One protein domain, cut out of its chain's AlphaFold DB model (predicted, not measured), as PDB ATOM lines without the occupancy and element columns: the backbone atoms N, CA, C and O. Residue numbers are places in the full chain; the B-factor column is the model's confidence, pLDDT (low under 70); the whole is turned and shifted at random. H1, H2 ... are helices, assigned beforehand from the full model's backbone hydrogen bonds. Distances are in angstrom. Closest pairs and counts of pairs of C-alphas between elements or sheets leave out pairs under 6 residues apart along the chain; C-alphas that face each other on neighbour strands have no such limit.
ATOM      1  N   ALA A  21     133.087 156.213 241.380       34.84
ATOM      2  CA  ALA A  21     132.286 157.172 240.629       34.84
ATOM      3  C   ALA A  21     130.790 157.204 241.006       34.84
ATOM      4  O   ALA A  21     129.969 156.426 240.512       34.84
ATOM      5  N   LEU A  22     130.435 158.147 241.870       39.81
ATOM      6  CA  LEU A  22     129.353 159.051 241.526       39.81
ATOM      7  C   LEU A  22     130.075 160.281 240.980       39.81
ATOM      8  O   LEU A  22     130.850 160.905 241.704       39.81
ATOM      9  N   ALA A  23     129.947 160.539 239.684       37.28
ATOM     10  CA  ALA A  23     130.614 161.646 239.012       37.28
ATOM     11  C   ALA A  23     129.883 162.962 239.316       37.28
ATOM     12  O   ALA A  23     129.421 163.651 238.415       37.28
ATOM     13  N   TRP A  24     129.791 163.316 240.595       51.66
ATOM     14  CA  TRP A  24     129.655 164.709 240.982       51.66
ATOM     15  C   TRP A  24     130.934 165.355 240.491       51.66
ATOM     16  O   TRP A  24     132.014 165.012 240.976       51.66
ATOM     17  N   GLY A  25     130.863 166.186 239.454       45.19
ATOM     18  CA  GLY A  25     132.019 166.996 239.109       45.19
ATOM     19  C   GLY A  25     132.409 167.731 240.381       45.19
ATOM     20  O   GLY A  25     131.595 168.511 240.875       45.19
ATOM     21  N   GLU A  26     133.581 167.425 240.955       50.94
ATOM     22  CA  GLU A  26     134.078 168.194 242.094       50.94
ATOM     23  C   GLU A  26     133.907 169.665 241.721       50.94
ATOM     24  O   GLU A  26     134.313 170.048 240.610       50.94
ATOM     25  N   PRO A  27     133.255 170.482 242.567       52.00
ATOM     26  CA  PRO A  27     133.096 171.875 242.230       52.00
ATOM     27  C   PRO A  27     134.494 172.423 241.956       52.00
ATOM     28  O   PRO A  27     135.425 172.247 242.742       52.00
ATOM     29  N   SER A  28     134.658 173.049 240.788       55.53
ATOM     30  CA  SER A  28     135.954 173.607 240.368       55.53
ATOM     31  C   SER A  28     136.505 174.645 241.361       55.53
ATOM     32  O   SER A  28     137.676 175.012 241.293       55.53
ATOM     33  N   VAL A  29     135.648 175.095 242.283       67.06
ATOM     34  CA  VAL A  29     135.906 176.007 243.388       67.06
ATOM     35  C   VAL A  29     135.606 175.270 244.695       67.06
ATOM     36  O   VAL A  29     134.539 174.676 244.836       67.06
ATOM     37  N   LYS A  30     136.528 175.331 245.657       80.81
ATOM     38  CA  LYS A  30     136.284 174.867 247.028       80.81
ATOM     39  C   LYS A  30     135.545 175.963 247.792       80.81
ATOM     40  O   LYS A  30     135.928 177.128 247.698       80.81
ATOM     41  N   TYR A  31     134.484 175.612 248.513       87.88
ATOM     42  CA  TYR A  31     133.659 176.599 249.211       87.88
ATOM     43  C   TYR A  31     134.091 176.773 250.668       87.88
ATOM     44  O   TYR A  31     134.558 175.834 251.306       87.88
ATOM     45  N   ALA A  32     133.935 177.986 251.198       89.44
ATOM     46  CA  ALA A  32     134.348 178.338 252.556       89.44
ATOM     47  C   ALA A  32     133.285 177.996 253.616       89.44
ATOM     48  O   ALA A  32     133.554 178.106 254.808       89.44
ATOM     49  N   SER A  33     132.073 177.607 253.210       93.56
ATOM     50  CA  SER A  33     131.031 177.115 254.113       93.56
ATOM     51  C   SER A  33     130.273 175.933 253.514       93.56
ATOM     52  O   SER A  33     130.173 175.789 252.296       93.56
ATOM     53  N   PHE A  34     129.700 175.092 254.378       91.88
ATOM     54  CA  PHE A  34     128.859 173.979 253.935       91.88
ATOM     55  C   PHE A  34     127.553 174.456 253.274       91.88
ATOM     56  O   PHE A  34     127.101 173.851 252.308       91.88
ATOM     57  N   ASP A  35     126.999 175.600 253.693       93.62
ATOM     58  CA  ASP A  35     125.825 176.197 253.035       93.62
ATOM     59  C   ASP A  35     126.074 176.483 251.546       93.62
ATOM     60  O   ASP A  35     125.189 176.296 250.720       93.62
ATOM     61  N   GLN A  36     127.297 176.871 251.175       92.44
ATOM     62  CA  GLN A  36     127.661 177.081 249.773       92.44
ATOM     63  C   GLN A  36     127.715 175.766 248.977       92.44
ATOM     64  O   GLN A  36     127.367 175.762 247.795       92.44
ATOM     65  N   TYR A  37     128.105 174.651 249.607       90.50
ATOM     66  CA  TYR A  37     127.982 173.318 249.005       90.50
ATOM     67  C   TYR A  37     126.511 172.939 248.810       90.50
ATOM     68  O   TYR A  37     126.134 172.511 247.722       90.50
ATOM     69  N   LEU A  38     125.661 173.166 249.817       91.56
ATOM     70  CA  LEU A  38     124.218 172.931 249.702       91.56
ATOM     71  C   LEU A  38     123.590 173.758 248.579       91.56
ATOM     72  O   LEU A  38     122.829 173.215 247.782       91.56
ATOM     73  N   ASP A  39     123.922 175.044 248.483       91.69
ATOM     74  CA  ASP A  39     123.443 175.917 247.409       91.69
ATOM     75  C   ASP A  39     123.924 175.433 246.036       91.69
ATOM     76  O   ASP A  39     123.149 175.420 245.077       91.69
ATOM     77  N   PHE A  40     125.177 174.976 245.938       90.00
ATOM     78  CA  PHE A  40     125.710 174.380 244.716       90.00
ATOM     79  C   PHE A  40     124.933 173.123 244.306       90.00
ATOM     80  O   PHE A  40     124.552 173.016 243.139       90.00
ATOM     81  N   TYR A  41     124.664 172.205 245.240       89.12
ATOM     82  CA  TYR A  41     123.892 170.992 244.964       89.12
ATOM     83  C   TYR A  41     122.448 171.321 244.586       89.12
ATOM     84  O   TYR A  41     121.954 170.863 243.562       89.12
ATOM     85  N   ARG A  42     121.780 172.194 245.343       91.06
ATOM     86  CA  ARG A  42     120.401 172.625 245.059       91.06
ATOM     87  C   ARG A  42     120.252 173.304 243.697       91.06
ATOM     88  O   ARG A  42     119.163 173.273 243.133       91.06
ATOM     89  N   ALA A  43     121.320 173.903 243.172       88.12
ATOM     90  CA  ALA A  43     121.335 174.519 241.851       88.12
ATOM     91  C   ALA A  43     121.492 173.523 240.684       88.12
ATOM     92  O   ALA A  43     121.362 173.943 239.534       88.12
ATOM     93  N   GLN A  44     121.796 172.242 240.932       82.50
ATOM     94  CA  GLN A  44     121.913 171.243 239.864       82.50
ATOM     95  C   GLN A  44     120.558 170.608 239.554       82.50
ATOM     96  O   GLN A  44     119.835 170.202 240.456       82.50
ATOM     97  N   ASP A  45     120.250 170.417 238.274       76.88
ATOM     98  CA  ASP A  45     118.985 169.805 237.839       76.88
ATOM     99  C   ASP A  45     119.079 168.286 237.612       76.88
ATOM    100  O   ASP A  45     118.104 167.655 237.190       76.88
ATOM    101  N   ASP A  46     120.244 167.665 237.828       80.88
ATOM    102  CA  ASP A  46     120.393 166.238 237.564       80.88
ATOM    103  C   ASP A  46     119.755 165.372 238.676       80.88
ATOM    104  O   ASP A  46     119.787 165.730 239.858       80.88
ATOM    105  N   PRO A  47     119.157 164.216 238.323       72.50
ATOM    106  CA  PRO A  47     118.446 163.385 239.292       72.50
ATOM    107  C   PRO A  47     119.320 162.837 240.422       72.50
ATOM    108  O   PRO A  47     118.801 162.586 241.508       72.50
ATOM    109  N   GLU A  48     120.615 162.621 240.175       77.12
ATOM    110  CA  GLU A  48     121.518 162.104 241.203       77.12
ATOM    111  C   GLU A  48     121.743 163.182 242.265       77.12
ATOM    112  O   GLU A  48     121.542 162.905 243.449       77.12
ATOM    113  N   THR A  49     121.987 164.428 241.838       83.94
ATOM    114  CA  THR A  49     122.044 165.612 242.705       83.94
ATOM    115  C   THR A  49     120.809 165.857 243.521       83.94
ATOM    116  O   THR A  49     120.888 166.022 244.740       83.94
ATOM    117  N   GLN A  50     119.656 165.779 242.887       84.62
ATOM    118  CA  GLN A  50     118.404 165.968 243.595       84.62
ATOM    119  C   GLN A  50     118.164 164.888 244.666       84.62
ATOM    120  O   GLN A  50     117.527 165.166 245.682       84.62
ATOM    121  N   SER A  51     118.700 163.676 244.481       85.88
ATOM    122  CA  SER A  51     118.639 162.601 245.478       85.88
ATOM    123  C   SER A  51     119.506 162.893 246.707       85.88
ATOM    124  O   SER A  51     119.024 162.794 247.835       85.88
ATOM    125  N   LEU A  52     120.752 163.333 246.495       88.31
ATOM    126  CA  LEU A  52     121.637 163.759 247.583       88.31
ATOM    127  C   LEU A  52     121.037 164.932 248.355       88.31
ATOM    128  O   LEU A  52     121.025 164.898 249.576       88.31
ATOM    129  N   VAL A  53     120.514 165.953 247.668       90.94
ATOM    130  CA  VAL A  53     119.899 167.117 248.326       90.94
ATOM    131  C   VAL A  53     118.756 166.687 249.243       90.94
ATOM    132  O   VAL A  53     118.711 167.122 250.388       90.94
ATOM    133  N   ARG A  54     117.879 165.780 248.785       90.38
ATOM    134  CA  ARG A  54     116.802 165.226 249.624       90.38
ATOM    135  C   ARG A  54     117.337 164.525 250.868       90.38
ATOM    136  O   ARG A  54     116.789 164.730 251.948       90.38
ATOM    137  N   PHE A  55     118.385 163.716 250.716       91.50
ATOM    138  CA  PHE A  55     119.044 163.078 251.852       91.50
ATOM    139  C   PHE A  55     119.617 164.118 252.816       91.50
ATOM    140  O   PHE A  55     119.326 164.061 254.006       91.50
ATOM    141  N   LEU A  56     120.387 165.085 252.310       93.62
ATOM    142  CA  LEU A  56     121.021 166.116 253.128       93.62
ATOM    143  C   LEU A  56     119.971 166.927 253.889       93.62
ATOM    144  O   LEU A  56     120.094 167.081 255.097       93.62
ATOM    145  N   ASP A  57     118.914 167.383 253.220       94.25
ATOM    146  CA  ASP A  57     117.840 168.149 253.854       94.25
ATOM    147  C   ASP A  57     117.146 167.338 254.964       94.25
ATOM    148  O   ASP A  57     116.951 167.848 256.067       94.25
ATOM    149  N   ALA A  58     116.823 166.065 254.707       91.88
ATOM    150  CA  ALA A  58     116.199 165.191 255.702       91.88
ATOM    151  C   ALA A  58     117.136 164.883 256.881       91.88
ATOM    152  O   ALA A  58     116.707 164.883 258.035       91.88
ATOM    153  N   TYR A  59     118.417 164.637 256.603       94.06
ATOM    154  CA  TYR A  59     119.406 164.301 257.619       94.06
ATOM    155  C   TYR A  59     119.721 165.503 258.514       94.06
ATOM    156  O   TYR A  59     119.755 165.370 259.734       94.06
ATOM    157  N   LEU A  60     119.887 166.694 257.931       94.88
ATOM    158  CA  LEU A  60     120.113 167.934 258.677       94.88
ATOM    159  C   LEU A  60     118.929 168.274 259.599       94.88
ATOM    160  O   LEU A  60     119.151 168.748 260.714       94.88
ATOM    161  N   ASP A  61     117.693 168.016 259.162       95.31
ATOM    162  CA  ASP A  61     116.482 168.229 259.970       95.31
ATOM    163  C   ASP A  61     116.355 167.204 261.110       95.31
ATOM    164  O   ASP A  61     116.023 167.554 262.244       95.31
ATOM    165  N   ALA A  62     116.670 165.936 260.835       95.50
ATOM    166  CA  ALA A  62     116.551 164.855 261.809       95.50
ATOM    167  C   ALA A  62     117.713 164.797 262.821       95.50
ATOM    168  O   ALA A  62     117.510 164.354 263.955       95.50
ATOM    169  N   HIS A  63     118.913 165.250 262.439       96.19
ATOM    170  CA  HIS A  63     120.155 165.091 263.207       96.19
ATOM    171  C   HIS A  63     120.905 166.415 263.498       96.19
ATOM    172  O   HIS A  63     122.134 166.461 263.382       96.19
ATOM    173  N   PRO A  64     120.235 167.503 263.932       95.62
ATOM    174  CA  PRO A  64     120.878 168.812 264.076       95.62
ATOM    175  C   PRO A  64     122.016 168.822 265.112       95.62
ATOM    176  O   PRO A  64     123.039 169.471 264.898       95.62
ATOM    177  N   ASP A  65     121.876 168.076 266.212       96.56
ATOM    178  CA  ASP A  65     122.893 168.004 267.272       96.56
ATOM    179  C   ASP A  65     124.140 167.215 266.838       96.56
ATOM    180  O   ASP A  65     125.266 167.551 267.214       96.56
ATOM    181  N   GLU A  66     123.955 166.170 266.030       95.50
ATOM    182  CA  GLU A  66     125.051 165.362 265.487       95.50
ATOM    183  C   GLU A  66     125.882 166.196 264.513       95.50
ATOM    184  O   GLU A  66     127.100 166.285 264.642       95.50
ATOM    185  N   VAL A  67     125.210 166.913 263.612       93.62
ATOM    186  CA  VAL A  67     125.859 167.803 262.646       93.62
ATOM    187  C   VAL A  67     126.581 168.947 263.357       93.62
ATOM    188  O   VAL A  67     127.722 169.259 263.022       93.62
ATOM    189  N   ALA A  68     125.965 169.544 264.382       92.31
ATOM    190  CA  ALA A  68     126.580 170.620 265.156       92.31
ATOM    191  C   ALA A  68     127.799 170.167 265.981       92.31
ATOM    192  O   ALA A  68     128.661 170.987 266.300       92.31
ATOM    193  N   SER A  69     127.868 168.884 266.348       95.00
ATOM    194  CA  SER A  69     128.977 168.305 267.119       95.00
ATOM    195  C   SER A  69     130.039 167.614 266.259       95.00
ATOM    196  O   SER A  69     131.036 167.137 266.805       95.00
ATOM    197  N   PHE A  70     129.866 167.599 264.933       96.62
ATOM    198  CA  PHE A  70     130.835 167.049 263.994       96.62
ATOM    199  C   PHE A  70     132.211 167.716 264.153       96.62
ATOM    200  O   PHE A  70     132.329 168.944 264.182       96.62
ATOM    201  N   ASP A  71     133.265 166.897 264.229       96.94
ATOM    202  CA  ASP A  71     134.657 167.347 264.302       96.94
ATOM    203  C   ASP A  71     135.397 167.051 262.979       96.94
ATOM    204  O   ASP A  71     135.845 165.918 262.757       96.94
ATOM    205  N   PRO A  72     135.584 168.073 262.120       94.50
ATOM    206  CA  PRO A  72     136.333 167.979 260.867       94.50
ATOM    207  C   PRO A  72     137.740 167.395 261.003       94.50
ATOM    208  O   PRO A  72     138.188 166.648 260.136       94.50
ATOM    209  N   HIS A  73     138.450 167.723 262.087       93.75
ATOM    210  CA  HIS A  73     139.833 167.281 262.286       93.75
ATOM    211  C   HIS A  73     139.870 165.802 262.651       93.75
ATOM    212  O   HIS A  73     140.660 165.046 262.087       93.75
ATOM    213  N   ALA A  74     138.982 165.372 263.550       94.19
ATOM    214  CA  ALA A  74     138.860 163.964 263.909       94.19
ATOM    215  C   ALA A  74     138.426 163.108 262.709       94.19
ATOM    216  O   ALA A  74     138.990 162.034 262.486       94.19
ATOM    217  N   TYR A  75     137.471 163.597 261.909       91.94
ATOM    218  CA  TYR A  75     137.037 162.918 260.690       91.94
ATOM    219  C   TYR A  75     138.180 162.773 259.679       91.94
ATOM    220  O   TYR A  75     138.403 161.674 259.165       91.94
ATOM    221  N   PHE A  76     138.935 163.849 259.435       89.88
ATOM    222  CA  PHE A  76     140.096 163.836 258.548       89.88
ATOM    223  C   PHE A  76     141.154 162.820 258.995       89.88
ATOM    224  O   PHE A  76     141.628 162.021 258.187       89.88
ATOM    225  N   GLU A  77     141.511 162.815 260.281       89.50
ATOM    226  CA  GLU A  77     142.508 161.888 260.827       89.50
ATOM    227  C   GLU A  77     142.066 160.424 260.690       89.50
ATOM    228  O   GLU A  77     142.858 159.559 260.304       89.50
ATOM    229  N   ALA A  78     140.788 160.138 260.948       88.00
ATOM    230  CA  ALA A  78     140.250 158.786 260.863       88.00
ATOM    231  C   ALA A  78     140.153 158.274 259.414       88.00
ATOM    232  O   ALA A  78     140.529 157.130 259.141       88.00
ATOM    233  N   ASN A  79     139.679 159.110 258.486       84.31
ATOM    234  CA  ASN A  79     139.226 158.656 257.168       84.31
ATOM    235  C   ASN A  79     140.154 159.038 256.006       84.31
ATOM    236  O   ASN A  79     140.102 158.398 254.959       84.31
ATOM    237  N   ILE A  80     141.005 160.056 256.166       80.81
ATOM    238  CA  ILE A  80     141.799 160.627 255.061       80.81
ATOM    239  C   ILE A  80     143.303 160.515 255.338       80.81
ATOM    240  O   ILE A  80     144.060 160.017 254.500       80.81
ATOM    241  N   ALA A  81     143.755 160.917 256.529       78.62
ATOM    242  CA  ALA A  81     145.174 160.926 256.895       78.62
ATOM    243  C   ALA A  81     145.817 159.522 256.857       78.62
ATOM    244  O   ALA A  81     146.969 159.343 256.439       78.62
ATOM    245  N   SER A  82     145.045 158.503 257.245       64.88
ATOM    246  CA  SER A  82     145.497 157.121 257.430       64.88
ATOM    247  C   SER A  82     145.885 156.396 256.129       64.88
ATOM    248  O   SER A  82     146.701 155.474 256.169       64.88
ATOM    249  N   GLY A  83     145.375 156.825 254.969       57.69
ATOM    250  CA  GLY A  83     145.547 156.112 253.695       57.69
ATOM    251  C   GLY A  83     146.820 156.432 252.898       57.69
ATOM    252  O   GLY A  83     147.226 155.625 252.063       57.69
ATOM    253  N   ALA A  84     147.472 157.582 253.130       59.06
ATOM    254  CA  ALA A  84     148.497 158.106 252.207       59.06
ATOM    255  C   ALA A  84     149.743 158.739 252.867       59.06
ATOM    256  O   ALA A  84     150.543 159.383 252.185       59.06
ATOM    257  N   GLY A  85     149.924 158.604 254.188       68.56
ATOM    258  CA  GLY A  85     150.942 159.380 254.922       68.56
ATOM    259  C   GLY A  85     150.649 160.888 254.913       68.56
ATOM    260  O   GLY A  85     151.546 161.716 255.090       68.56
ATOM    261  N   MET A  86     149.387 161.226 254.656       76.88
ATOM    262  CA  MET A  86     148.844 162.568 254.628       76.88
ATOM    263  C   MET A  86     148.581 163.007 256.067       76.88
ATOM    264  O   MET A  86     148.165 162.214 256.899       76.88
ATOM    265  N   ASN A  87     148.875 164.260 256.381       84.56
ATOM    266  CA  ASN A  87     148.537 164.871 257.663       84.56
ATOM    267  C   ASN A  87     148.011 166.274 257.390       84.56
ATOM    268  O   ASN A  87     148.181 166.791 256.283       84.56
ATOM    269  N   ILE A  88     147.412 166.898 258.399       84.81
ATOM    270  CA  ILE A  88     146.772 168.195 258.210       84.81
ATOM    271  C   ILE A  88     147.738 169.275 257.698       84.81
ATOM    272  O   ILE A  88     147.399 170.041 256.805       84.81
ATOM    273  N   ALA A  89     148.988 169.298 258.167       83.81
ATOM    274  CA  ALA A  89     149.961 170.298 257.726       83.81
ATOM    275  C   ALA A  89     150.288 170.158 256.230       83.81
ATOM    276  O   ALA A  89     150.338 171.147 255.499       83.81
ATOM    277  N   ASN A  90     150.472 168.923 255.765       84.62
ATOM    278  CA  ASN A  90     150.724 168.647 254.359       84.62
ATOM    279  C   ASN A  90     149.456 168.781 253.508       84.62
ATOM    280  O   ASN A  90     149.587 169.104 252.334       84.62
ATOM    281  N   TRP A  91     148.263 168.581 254.081       84.25
ATOM    282  CA  TRP A  91     146.990 168.868 253.418       84.25
ATOM    283  C   TRP A  91     146.909 170.344 253.050       84.25
ATOM    284  O   TRP A  91     146.898 170.671 251.872       84.25
ATOM    285  N   PHE A  92     146.983 171.244 254.033       84.00
ATOM    286  CA  PHE A  92     146.934 172.687 253.782       84.00
ATOM    287  C   PHE A  92     148.046 173.164 252.838       84.00
ATOM    288  O   PHE A  92     147.829 174.073 252.043       84.00
ATOM    289  N   PHE A  93     149.227 172.538 252.880       81.69
ATOM    290  CA  PHE A  93     150.338 172.888 251.992       81.69
ATOM    291  C   PHE A  93     150.065 172.603 250.508       81.69
ATOM    292  O   PHE A  93     150.607 173.300 249.651       81.69
ATOM    293  N   VAL A  94     149.276 171.572 250.188       81.25
ATOM    294  CA  VAL A  94     148.989 171.196 248.792       81.25
ATOM    295  C   VAL A  94     147.748 171.879 248.219       81.25
ATOM    296  O   VAL A  94     147.503 171.746 247.020       81.25
ATOM    297  N   GLN A  95     146.991 172.607 249.042       82.56
ATOM    298  CA  GLN A  95     145.803 173.333 248.600       82.56
ATOM    299  C   GLN A  95     146.143 174.662 247.914       82.56
ATOM    300  O   GLN A  95     147.290 175.122 247.895       82.56
ATOM    301  N   LEU A  96     145.119 175.278 247.318       73.12
ATOM    302  CA  LEU A  96     145.229 176.598 246.705       73.12
ATOM    303  C   LEU A  96     145.678 177.656 247.736       73.12
ATOM    304  O   LEU A  96     145.371 177.525 248.920       73.12
ATOM    305  N   PRO A  97     146.397 178.720 247.317       79.19
ATOM    306  CA  PRO A  97     146.952 179.721 248.239       79.19
ATOM    307  C   PRO A  97     145.932 180.449 249.131       79.19
ATOM    308  O   PRO A  97     146.324 181.050 250.128       79.19
ATOM    309  N   ASP A  98     144.657 180.444 248.754       84.38
ATOM    310  CA  ASP A  98     143.524 181.056 249.448       84.38
ATOM    311  C   ASP A  98     142.701 180.063 250.287       84.38
ATOM    312  O   ASP A  98     141.716 180.456 250.911       84.38
ATOM    313  N   TYR A  99     143.119 178.799 250.357       86.44
ATOM    314  CA  TYR A  99     142.468 177.782 251.171       86.44
ATOM    315  C   TYR A  99     142.644 178.068 252.668       86.44
ATOM    316  O   TYR A  99     143.758 178.244 253.169       86.44
ATOM    317  N   THR A 100     141.532 178.098 253.400       90.88
ATOM    318  CA  THR A 100     141.493 178.452 254.827       90.88
ATOM    319  C   THR A 100     140.969 177.302 255.683       90.88
ATOM    320  O   THR A 100     140.454 176.309 255.176       90.88
ATOM    321  N   GLU A 101     141.070 177.452 257.005       93.44
ATOM    322  CA  GLU A 101     140.434 176.543 257.970       93.44
ATOM    323  C   GLU A 101     138.922 176.404 257.724       93.44
ATOM    324  O   GLU A 101     138.378 175.319 257.895       93.44
ATOM    325  N   ASP A 102     138.248 177.463 257.271       93.69
ATOM    326  CA  ASP A 102     136.815 177.415 256.967       93.69
ATOM    327  C   ASP A 102     136.527 176.535 255.739       93.69
ATOM    328  O   ASP A 102     135.617 175.709 255.781       93.69
ATOM    329  N   HIS A 103     137.362 176.624 254.693       92.06
ATOM    330  CA  HIS A 103     137.284 175.719 253.539       92.06
ATOM    331  C   HIS A 103     137.494 174.264 253.962       92.06
ATOM    332  O   HIS A 103     136.727 173.390 253.571       92.06
ATOM    333  N   PHE A 104     138.490 174.011 254.815       92.12
ATOM    334  CA  PHE A 104     138.732 172.677 255.361       92.12
ATOM    335  C   PHE A 104     137.522 172.133 256.114       92.12
ATOM    336  O   PHE A 104     137.087 171.012 255.863       92.12
ATOM    337  N   ARG A 105     136.945 172.926 257.018       93.44
ATOM    338  CA  ARG A 105     135.765 172.514 257.783       93.44
ATOM    339  C   ARG A 105     134.585 172.217 256.867       93.44
ATOM    340  O   ARG A 105     133.972 171.166 257.025       93.44
ATOM    341  N   ALA A 106     134.314 173.096 255.905       91.06
ATOM    342  CA  ALA A 106     133.251 172.914 254.925       91.06
ATOM    343  C   ALA A 106     133.441 171.629 254.104       91.06
ATOM    344  O   ALA A 106     132.508 170.840 253.993       91.06
ATOM    345  N   GLU A 107     134.653 171.382 253.602       90.19
ATOM    346  CA  GLU A 107     134.984 170.172 252.844       90.19
ATOM    347  C   GLU A 107     134.848 168.893 253.665       90.19
ATOM    348  O   GLU A 107     134.374 167.887 253.151       90.19
ATOM    349  N   MET A 108     135.262 168.898 254.933       92.88
ATOM    350  CA  MET A 108     135.132 167.708 255.776       92.88
ATOM    351  C   MET A 108     133.676 167.429 256.137       92.88
ATOM    352  O   MET A 108     133.278 166.267 256.178       92.88
ATOM    353  N   THR A 109     132.876 168.471 256.378       93.06
ATOM    354  CA  THR A 109     131.431 168.326 256.601       93.06
ATOM    355  C   THR A 109     130.742 167.778 255.353       93.06
ATOM    356  O   THR A 109     129.960 166.835 255.457       93.06
ATOM    357  N   ASP A 110     131.086 168.301 254.175       92.38
ATOM    358  CA  ASP A 110     130.602 167.794 252.890       92.38
ATOM    359  C   ASP A 110     131.009 166.331 252.656       92.38
ATOM    360  O   ASP A 110     130.158 165.482 252.389       92.38
ATOM    361  N   ALA A 111     132.287 165.994 252.845       90.12
ATOM    362  CA  ALA A 111     132.799 164.634 252.676       90.12
ATOM    363  C   ALA A 111     132.128 163.632 253.628       90.12
ATOM    364  O   ALA A 111     131.812 162.509 253.229       90.12
ATOM    365  N   TRP A 112     131.883 164.033 254.877       93.81
ATOM    366  CA  TRP A 112     131.192 163.198 255.851       93.81
ATOM    367  C   TRP A 112     129.734 162.949 255.460       93.81
ATOM    368  O   TRP A 112     129.334 161.792 255.343       93.81
ATOM    369  N   LEU A 113     128.958 164.004 255.204       92.19
ATOM    370  CA  LEU A 113     127.529 163.882 254.905       92.19
ATOM    371  C   LEU A 113     127.272 163.178 253.564       92.19
ATOM    372  O   LEU A 113     126.400 162.315 253.471       92.19
ATOM    373  N   THR A 114     128.069 163.474 252.535       90.06
ATOM    374  CA  THR A 114     128.012 162.740 251.258       90.06
ATOM    375  C   THR A 114     128.502 161.294 251.403       90.06
ATOM    376  O   THR A 114     128.058 160.409 250.666       90.06
ATOM    377  N   GLY A 115     129.391 161.025 252.364       88.94
ATOM    378  CA  GLY A 115     129.792 159.683 252.779       88.94
ATOM    379  C   GLY A 115     128.635 158.886 253.378       88.94
ATOM    380  O   GLY A 115     128.387 157.773 252.927       88.94
ATOM    381  N   LEU A 116     127.870 159.476 254.302       90.75
ATOM    382  CA  LEU A 116     126.690 158.830 254.890       90.75
ATOM    383  C   LEU A 116     125.654 158.447 253.829       90.75
ATOM    384  O   LEU A 116     125.185 157.311 253.810       90.75
ATOM    385  N   TYR A 117     125.361 159.360 252.901       87.69
ATOM    386  CA  TYR A 117     124.465 159.076 251.778       87.69
ATOM    387  C   TYR A 117     124.956 157.889 250.938       87.69
ATOM    388  O   TYR A 117     124.188 157.005 250.557       87.69
ATOM    389  N   ARG A 118     126.261 157.845 250.650       84.12
ATOM    390  CA  ARG A 118     126.875 156.748 249.895       84.12
ATOM    391  C   ARG A 118     126.765 155.421 250.635       84.12
ATOM    392  O   ARG A 118     126.494 154.411 249.991       84.12
ATOM    393  N   ASP A 119     126.984 155.415 251.943       85.75
ATOM    394  CA  ASP A 119     126.874 154.209 252.759       85.75
ATOM    395  C   ASP A 119     125.431 153.694 252.792       85.75
ATOM    396  O   ASP A 119     125.212 152.491 252.649       85.75
ATOM    397  N   GLU A 120     124.445 154.593 252.864       83.94
ATOM    398  CA  GLU A 120     123.028 154.234 252.758       83.94
ATOM    399  C   GLU A 120     122.690 153.630 251.387       83.94
ATOM    400  O   GLU A 120     122.083 152.560 251.310       83.94
ATOM    401  N   LEU A 121     123.155 154.243 250.292       81.25
ATOM    402  CA  LEU A 121     122.979 153.668 248.957       81.25
ATOM    403  C   LEU A 121     123.664 152.306 248.820       81.25
ATOM    404  O   LEU A 121     123.076 151.382 248.259       81.25
ATOM    405  N   ASN A 122     124.889 152.163 249.328       80.75
ATOM    406  CA  ASN A 122     125.632 150.907 249.262       80.75
ATOM    407  C   ASN A 122     124.896 149.795 250.015       80.75
ATOM    408  O   ASN A 122     124.749 148.700 249.470       80.75
ATOM    409  N   ALA A 123     124.375 150.090 251.208       80.81
ATOM    410  CA  ALA A 123     123.584 149.151 251.997       80.81
ATOM    411  C   ALA A 123     122.314 148.688 251.263       80.81
ATOM    412  O   ALA A 123     121.925 147.531 251.386       80.81
ATOM    413  N   LEU A 124     121.689 149.560 250.466       78.00
ATOM    414  CA  LEU A 124     120.529 149.207 249.640       78.00
ATOM    415  C   LEU A 124     120.903 148.405 248.382       78.00
ATOM    416  O   LEU A 124     120.093 147.621 247.888       78.00
ATOM    417  N   THR A 125     122.110 148.589 247.840       74.94
ATOM    418  CA  THR A 125     122.588 147.813 246.680       74.94
ATOM    419  C   THR A 125     123.154 146.440 247.040       74.94
ATOM    420  O   THR A 125     123.167 145.552 246.185       74.94
ATOM    421  N   ASP A 126     123.628 146.261 248.274       74.69
ATOM    422  CA  ASP A 126     124.172 145.001 248.778       74.69
ATOM    423  C   ASP A 126     123.036 144.079 249.237       74.69
ATOM    424  O   ASP A 126     122.693 143.989 250.416       74.69
TER     425      ASP A 126
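Overview. This is residues 21 to 126 of the 429 residues of the protein "Cu_amine_oxidN1 domain-containing protein" of Pseudoflavonifractor sp. BIOML-A4 (UniProt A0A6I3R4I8). A long helix, H6, runs through the middle; H1, H2 and H4 pack across it, short H3 bridges H2 to H4, and H5 lies out beyond H4. The printed part has 106 residues with six named helices, H1 to H6 in chain order, and no named strand: all helix. It is compact, radius of gyration of the C-alphas 14.3 A, spanning 36 by 30 by 28 A.

Arrangement. H1, residues 34 to 42, and H2, residues 47 to 62, form a helical hairpin; closest C-alphas Tyr 41 and Thr 49, 6.1 A. H6, residues 101 to 125, is the hub: its residues 106 to 110 alone touch H1, closest C-alphas Phe 34 and Ala 106, 4.6 A. Its residues 113 to 117 alone touch H2, about perpendicular at 74 degrees, closest C-alphas Phe 55 and Tyr 117, 6.7 A. Its residues 104 to 112 alone touch H4, residues 72 to 79, closest C-alphas Pro 72 and Met 108, 5.2 A. H3, residues 64 to 69, and H5, residues 88 to 94, touch no helix. In the six helices every O i to N i+4 pair is within hydrogen-bond range.

Along the chain. H1 begins at C-alpha 34 (128.859, 173.979, 253.935). H2 is 22.6 A long. H6, 35.7 A long, ends at C-alpha 125 (122.588, 147.813, 246.680).

Size, cuts and confidence. The printed part has no cut and no long link. pLDDT is under 70 at residues 21 to 29 and 82 to 85.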